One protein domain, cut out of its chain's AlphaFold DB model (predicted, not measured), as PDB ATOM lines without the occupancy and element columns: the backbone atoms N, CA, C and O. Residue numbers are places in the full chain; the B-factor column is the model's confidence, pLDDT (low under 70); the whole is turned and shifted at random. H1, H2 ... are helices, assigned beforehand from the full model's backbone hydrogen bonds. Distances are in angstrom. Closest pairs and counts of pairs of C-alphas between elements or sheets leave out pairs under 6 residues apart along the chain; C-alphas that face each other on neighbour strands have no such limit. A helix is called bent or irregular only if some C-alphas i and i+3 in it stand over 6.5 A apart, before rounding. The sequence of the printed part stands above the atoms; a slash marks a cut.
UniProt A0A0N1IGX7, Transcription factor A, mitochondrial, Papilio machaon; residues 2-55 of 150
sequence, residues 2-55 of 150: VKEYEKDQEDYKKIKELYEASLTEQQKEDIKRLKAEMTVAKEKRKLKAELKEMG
ATOM      1  N   VAL A   2      84.014 114.495 104.594       75.06
ATOM      2  CA  VAL A   2      85.314 113.977 104.065       75.06
ATOM      3  C   VAL A   2      86.290 115.091 103.653       75.06
ATOM      4  O   VAL A   2      87.420 115.110 104.120       75.06
ATOM      5  N   LYS A   3      85.827 116.085 102.882       80.75
ATOM      6  CA  LYS A   3      86.650 117.244 102.466       80.75
ATOM      7  C   LYS A   3      87.138 118.116 103.630       80.75
ATOM      8  O   LYS A   3      88.121 118.834 103.520       80.75
ATOM      9  N   GLU A   4      86.399 118.090 104.730       87.38
ATOM     10  CA  GLU A   4      86.686 118.868 105.935       87.38
ATOM     11  C   GLU A   4      87.758 118.161 106.769       87.38
ATOM     12  O   GLU A   4      88.738 118.780 107.157       87.38
ATOM     13  N   TYR A   5      87.655 116.833 106.891       91.19
ATOM     14  CA  TYR A   5      88.696 115.990 107.474       91.19
ATOM     15  C   TYR A   5      90.029 116.075 106.715       91.19
ATOM     16  O   TYR A   5      91.083 116.150 107.338       91.19
ATOM     17  N   GLU A   6      90.003 116.074 105.379       93.69
ATOM     18  CA  GLU A   6      91.215 116.228 104.557       93.69
ATOM     19  C   GLU A   6      91.905 117.568 104.821       93.69
ATOM     20  O   GLU A   6      93.115 117.605 105.053       93.69
ATOM     21  N   LYS A   7      91.123 118.651 104.874       93.75
ATOM     22  CA  LYS A   7      91.627 119.981 105.220       93.75
ATOM     23  C   LYS A   7      92.217 120.012 106.635       93.75
ATOM     24  O   LYS A   7      93.342 120.471 106.808       93.75
ATOM     25  N   ASP A   8      91.519 119.452 107.620       94.75
ATOM     26  CA  ASP A   8      92.001 119.373 109.004       94.75
ATOM     27  C   ASP A   8      93.302 118.559 109.120       94.75
ATOM     28  O   ASP A   8      94.189 118.896 109.905       94.75
ATOM     29  N   GLN A   9      93.453 117.489 108.330       94.69
ATOM     30  CA  GLN A   9      94.689 116.706 108.266       94.69
ATOM     31  C   GLN A   9      95.857 117.518 107.698       94.69
ATOM     32  O   GLN A   9      96.975 117.416 108.207       94.69
ATOM     33  N   GLU A  10      95.625 118.303 106.645       95.25
ATOM     34  CA  GLU A  10      96.646 119.185 106.072       95.25
ATOM     35  C   GLU A  10      97.054 120.291 107.047       95.25
ATOM     36  O   GLU A  10      98.250 120.519 107.251       95.25
ATOM     37  N   ASP A  11      96.081 120.933 107.691       95.69
ATOM     38  CA  ASP A  11      96.331 121.985 108.674       95.69
ATOM     39  C   ASP A  11      97.072 121.425 109.899       95.69
ATOM     40  O   ASP A  11      98.060 122.010 110.350       95.69
ATOM     41  N   TYR A  12      96.701 120.231 110.375       95.31
ATOM     42  CA  TYR A  12      97.423 119.538 111.444       95.31
ATOM     43  C   TYR A  12      98.883 119.250 111.077       95.31
ATOM     44  O   TYR A  12      99.772 119.479 111.899       95.31
ATOM     45  N   LYS A  13      99.154 118.763 109.858       96.81
ATOM     46  CA  LYS A  13     100.525 118.492 109.392       96.81
ATOM     47  C   LYS A  13     101.372 119.762 109.402       96.81
ATOM     48  O   LYS A  13     102.449 119.751 109.995       96.81
ATOM     49  N   LYS A  14     100.852 120.861 108.846       96.50
ATOM     50  CA  LYS A  14     101.539 122.164 108.834       96.50
ATOM     51  C   LYS A  14     101.836 122.657 110.252       96.50
ATOM     52  O   LYS A  14     102.965 123.035 110.553       96.50
ATOM     53  N   ILE A  15     100.847 122.615 111.149       96.62
ATOM     54  CA  ILE A  15     101.015 123.036 112.549       96.62
ATOM     55  C   ILE A  15     102.049 122.156 113.265       96.62
ATOM     56  O   ILE A  15     102.885 122.662 114.013       96.62
ATOM     57  N   LYS A  16     102.017 120.842 113.028       95.19
ATOM     58  CA  LYS A  16     102.956 119.886 113.618       95.19
ATOM     59  C   LYS A  16     104.393 120.145 113.170       95.19
ATOM     60  O   LYS A  16     105.282 120.111 114.015       95.19
ATOM     61  N   GLU A  17     104.616 120.425 111.890       95.94
ATOM     62  CA  GLU A  17     105.941 120.759 111.349       95.94
ATOM     63  C   GLU A  17     106.496 122.043 111.974       95.94
ATOM     64  O   GLU A  17     107.632 122.054 112.449       95.94
ATOM     65  N   LEU A  18     105.676 123.098 112.059       95.75
ATOM     66  CA  LEU A  18     106.057 124.346 112.727       95.75
ATOM     67  C   LEU A  18     106.390 124.120 114.209       95.75
ATOM     68  O   LEU A  18     107.392 124.635 114.707       95.75
ATOM     69  N   TYR A  19     105.590 123.313 114.911       95.12
ATOM     70  CA  TYR A  19     105.852 122.949 116.301       95.12
ATOM     71  C   TYR A  19     107.166 122.173 116.444       95.12
ATOM     72  O   TYR A  19     108.006 122.553 117.255       95.12
ATOM     73  N   GLU A  20     107.394 121.137 115.635       93.44
ATOM     74  CA  GLU A  20     108.615 120.323 115.684       93.44
ATOM     75  C   GLU A  20     109.880 121.140 115.375       93.44
ATOM     76  O   GLU A  20     110.908 120.929 116.025       93.44
ATOM     77  N   ALA A  21     109.796 122.107 114.457       94.31
ATOM     78  CA  ALA A  21     110.878 123.045 114.161       94.31
ATOM     79  C   ALA A  21     111.123 124.063 115.291       94.31
ATOM     80  O   ALA A  21     112.257 124.496 115.482       94.31
ATOM     81  N   SER A  22     110.087 124.426 116.060       95.06
ATOM     82  CA  SER A  22     110.190 125.373 117.182       95.06
ATOM     83  C   SER A  22     110.798 124.773 118.459       95.06
ATOM     84  O   SER A  22     111.152 125.512 119.378       95.06
ATOM     85  N   LEU A  23     110.910 123.440 118.540       95.38
ATOM     86  CA  LEU A  23     111.424 122.749 119.723       95.38
ATOM     87  C   LEU A  23     112.946 122.841 119.835       95.38
ATOM     88  O   LEU A  23     113.681 122.513 118.900       95.38
ATOM     89  N   THR A  24     113.419 123.154 121.040       96.38
ATOM     90  CA  THR A  24     114.836 123.009 121.393       96.38
ATOM     91  C   THR A  24     115.212 121.537 121.571       96.38
ATOM     92  O   THR A  24     114.356 120.694 121.855       96.38
ATOM     93  N   GLU A  25     116.501 121.205 121.458       94.56
ATOM     94  CA  GLU A  25     116.984 119.833 121.685       94.56
ATOM     95  C   GLU A  25     116.613 119.311 123.083       94.56
ATOM     96  O   GLU A  25     116.106 118.197 123.208       94.56
ATOM     97  N   GLN A  26     116.717 120.154 124.116       96.06
ATOM     98  CA  GLN A  26     116.306 119.799 125.478       96.06
ATOM     99  C   GLN A  26     114.817 119.420 125.556       96.06
ATOM    100  O   GLN A  26     114.454 118.408 126.154       96.06
ATOM    101  N   GLN A  27     113.938 120.200 124.917       96.06
ATOM    102  CA  GLN A  27     112.503 119.905 124.898       96.06
ATOM    103  C   GLN A  27     112.199 118.609 124.135       96.06
ATOM    104  O   GLN A  27     111.338 117.836 124.561       96.06
ATOM    105  N   LYS A  28     112.911 118.330 123.035       95.38
ATOM    106  CA  LYS A  28     112.772 117.066 122.290       95.38
ATOM    107  C   LYS A  28     113.161 115.867 123.153       95.38
ATOM    108  O   LYS A  28     112.440 114.864 123.165       95.38
ATOM    109  N   GLU A  29     114.258 115.967 123.900       96.62
ATOM    110  CA  GLU A  29     114.697 114.922 124.829       96.62
ATOM    111  C   GLU A  29     113.694 114.697 125.965       96.62
ATOM    112  O   GLU A  29     113.329 113.552 126.247       96.62
ATOM    113  N   ASP A  30     113.182 115.769 126.572       97.00
ATOM    114  CA  ASP A  30     112.172 115.683 127.626       97.00
ATOM    115  C   ASP A  30     110.872 115.043 127.110       97.00
ATOM    116  O   ASP A  30     110.335 114.133 127.748       97.00
ATOM    117  N   ILE A  31     110.402 115.427 125.916       96.06
ATOM    118  CA  ILE A  31     109.240 114.800 125.261       96.06
ATOM    119  C   ILE A  31     109.498 113.308 125.021       96.06
ATOM    120  O   ILE A  31     108.613 112.480 125.258       96.06
ATOM    121  N   LYS A  32     110.698 112.934 124.562       96.62
ATOM    122  CA  LYS A  32     111.076 111.533 124.340       96.62
ATOM    123  C   LYS A  32     111.079 110.741 125.649       96.62
ATOM    124  O   LYS A  32     110.526 109.639 125.683       96.62
ATOM    125  N   ARG A  33     111.637 111.303 126.728       97.38
ATOM    126  CA  ARG A  33     111.641 110.690 128.065       97.38
ATOM    127  C   ARG A  33     110.220 110.491 128.582       97.38
ATOM    128  O   ARG A  33     109.863 109.374 128.942       97.38
ATOM    129  N   LEU A  34     109.389 111.530 128.533       97.25
ATOM    130  CA  LEU A  34     107.993 111.458 128.971       97.25
ATOM    131  C   LEU A  34     107.198 110.417 128.174       97.25
ATOM    132  O   LEU A  34     106.456 109.629 128.757       97.25
ATOM    133  N   LYS A  35     107.381 110.351 126.849       96.88
ATOM    134  CA  LYS A  35     106.761 109.307 126.016       96.88
ATOM    135  C   LYS A  35     107.192 107.907 126.456       96.88
ATOM    136  O   LYS A  35     106.333 107.037 126.579       96.88
ATOM    137  N   ALA A  36     108.479 107.694 126.730       97.56
ATOM    138  CA  ALA A  36     108.983 106.413 127.222       97.56
ATOM    139  C   ALA A  36     108.435 106.059 128.619       97.56
ATOM    140  O   ALA A  36     108.038 104.923 128.867       97.56
ATOM    141  N   GLU A  37     108.342 107.023 129.535       97.06
ATOM    142  CA  GLU A  37     107.731 106.809 130.852       97.06
ATOM    143  C   GLU A  37     106.243 106.448 130.734       97.06
ATOM    144  O   GLU A  37     105.764 105.530 131.407       97.06
ATOM    145  N   MET A  38     105.511 107.119 129.838       96.88
ATOM    146  CA  MET A  38     104.104 106.825 129.576       96.88
ATOM    147  C   MET A  38     103.898 105.430 128.981       96.88
ATOM    148  O   MET A  38     102.971 104.732 129.403       96.88
ATOM    149  N   THR A  39     104.735 104.995 128.033       97.50
ATOM    150  CA  THR A  39     104.633 103.638 127.469       97.50
ATOM    151  C   THR A  39     104.917 102.587 128.536       97.50
ATOM    152  O   THR A  39     104.114 101.670 128.708       97.50
ATOM    153  N   VAL A  40     105.962 102.764 129.348       97.69
ATOM    154  CA  VAL A  40     106.265 101.874 130.483       97.69
ATOM    155  C   VAL A  40     105.107 101.830 131.486       97.69
ATOM    156  O   VAL A  40     104.708 100.753 131.939       97.69
ATOM    157  N   ALA A  41     104.517 102.978 131.825       97.12
ATOM    158  CA  ALA A  41     103.371 103.044 132.726       97.12
ATOM    159  C   ALA A  41     102.133 102.336 132.147       97.12
ATOM    160  O   ALA A  41     101.417 101.656 132.891       97.12
ATOM    161  N   LYS A  42     101.888 102.464 130.837       97.06
ATOM    162  CA  LYS A  42     100.796 101.785 130.128       97.06
ATOM    163  C   LYS A  42     100.979 100.268 130.149       97.06
ATOM    164  O   LYS A  42     100.059  99.570 130.575       97.06
ATOM    165  N   GLU A  43     102.163  99.769 129.805       96.25
ATOM    166  CA  GLU A  43     102.461  98.330 129.834       96.25
ATOM    167  C   GLU A  43     102.361  97.760 131.254       96.25
ATOM    168  O   GLU A  43     101.737  96.722 131.476       96.25
ATOM    169  N   LYS A  44     102.848  98.489 132.266       96.19
ATOM    170  CA  LYS A  44     102.694  98.095 133.676       96.19
ATOM    171  C   LYS A  44     101.226  97.991 134.100       96.19
ATOM    172  O   LYS A  44     100.866  97.090 134.863       96.19
ATOM    173  N   ARG A  45     100.365  98.912 133.648       96.56
ATOM    174  CA  ARG A  45      98.917  98.867 133.924       96.56
ATOM    175  C   ARG A  45      98.257  97.682 133.224       96.56
ATOM    176  O   ARG A  45      97.467  96.998 133.870       96.56
ATOM    177  N   LYS A  46      98.616  97.422 131.964       96.56
ATOM    178  CA  LYS A  46      98.123  96.281 131.182       96.56
ATOM    179  C   LYS A  46      98.480  94.955 131.855       96.56
ATOM    180  O   LYS A  46      97.580  94.184 132.167       96.56
ATOM    181  N   LEU A  47      99.750  94.765 132.218       94.69
ATOM    182  CA  LEU A  47     100.204  93.583 132.955       94.69
ATOM    183  C   LEU A  47      99.453  93.422 134.285       94.69
ATOM    184  O   LEU A  47      99.018  92.332 134.638       94.69
ATOM    185  N   LYS A  48      99.254  94.507 135.044       94.81
ATOM    186  CA  LYS A  48      98.503  94.444 136.309       94.81
ATOM    187  C   LYS A  48      97.039  94.038 136.101       94.81
ATOM    188  O   LYS A  48      96.499  93.322 136.945       94.81
ATOM    189  N   ALA A  49      96.396  94.526 135.042       96.00
ATOM    190  CA  ALA A  49      95.021  94.167 134.705       96.00
ATOM    191  C   ALA A  49      94.920  92.685 134.328       96.00
ATOM    192  O   ALA A  49      94.095  91.979 134.894       96.00
ATOM    193  N   GLU A  50      95.834  92.203 133.494       94.88
ATOM    194  CA  GLU A  50      95.900  90.805 133.074       94.88
ATOM    195  C   GLU A  50      96.157  89.848 134.247       94.88
ATOM    196  O   GLU A  50      95.458  88.851 134.411       94.88
ATOM    197  N   LEU A  51      97.088  90.181 135.147       95.25
ATOM    198  CA  LEU A  51      97.310  89.396 136.367       95.25
ATOM    199  C   LEU A  51      96.052  89.335 137.251       95.25
ATOM    200  O   LEU A  51      95.806  88.321 137.905       95.25
ATOM    201  N   LYS A  52      95.265  90.419 137.296       95.06
ATOM    202  CA  LYS A  52      94.001  90.469 138.042       95.06
ATOM    203  C   LYS A  52      92.929  89.611 137.367       95.06
ATOM    204  O   LYS A  52      92.223  88.896 138.069       95.06
ATOM    205  N   GLU A  53      92.817  89.688 136.047       94.88
ATOM    206  CA  GLU A  53      91.880  88.905 135.236       94.88
ATOM    207  C   GLU A  53      92.154  87.401 135.349       94.88
ATOM    208  O   GLU A  53      91.245  86.620 135.608       94.88
ATOM    209  N   MET A  54      93.429  87.008 135.318       93.62
ATOM    210  CA  MET A  54      93.869  85.626 135.537       93.62
ATOM    211  C   MET A  54      93.724  85.154 136.993       93.62
ATOM    212  O   MET A  54      94.087  84.021 137.313       93.62
ATOM    213  N   GLY A  55      93.227  86.001 137.898       95.06
ATOM    214  CA  GLY A  55      92.958  85.635 139.285       95.06
ATOM    215  C   GLY A  55      94.210  85.433 140.136       95.06
ATOM    216  O   GLY A  55      94.177  84.633 141.070       95.06
TER     217      GLY A  55
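What this domain is: This is residues 2 to 55 of the 150 residues of the protein "Transcription factor A, mitochondrial" of Papilio machaon (UniProt A0A0N1IGX7). A long helix, H2, and a shorter one, H1, make a wide-open V, joined at its corner by a tight link, with nothing filling the space between the two arms. The V is flat: its C-alphas span 48 by 37 by 5 A along their three main axes. The printed part has 54 residues with two named helices, H1 then H2 along the chain, and no named strand; the class is all helix. The whole is extended, with a radius of gyration of the C-alphas of 17.9 A.

Where its parts are: H2, the longest helix, holds residues 25 to 53 and measures 42.1 A from first to last C-alpha, from C-alpha 25 at (116.984, 119.833, 121.685) to C-alpha 53 at (91.880, 88.905, 135.236). H1 holds residues 2 to 22 and measures 30.3 A; its first C-alpha, that of Val 2, is at (85.314, 113.977, 104.065).

How they stand to each other: H2 and H1 are only just apart, with their closest C-alphas 8.5 A from each other. The link between them, Leu 23 and Thr 24, is tight. Residues 32 to 55, of which 32 to 53 belong to H2, stand free, and so do residues 2 to 19 of H1. In both H1 and H2, every O i to N i+4 pair is within hydrogen-bond range. Neither helix is bent or irregular.

The domain as a whole: The two C-alphas farthest apart are those of Lys 3 and Gly 55, at 48.9 A. The first and last printed C-alphas, those of Val 2 and Gly 55, are 45.8 A apart. The printed part has no cut, and it has no long link. Its mean pLDDT is 94.9, and no printed residue is under 70.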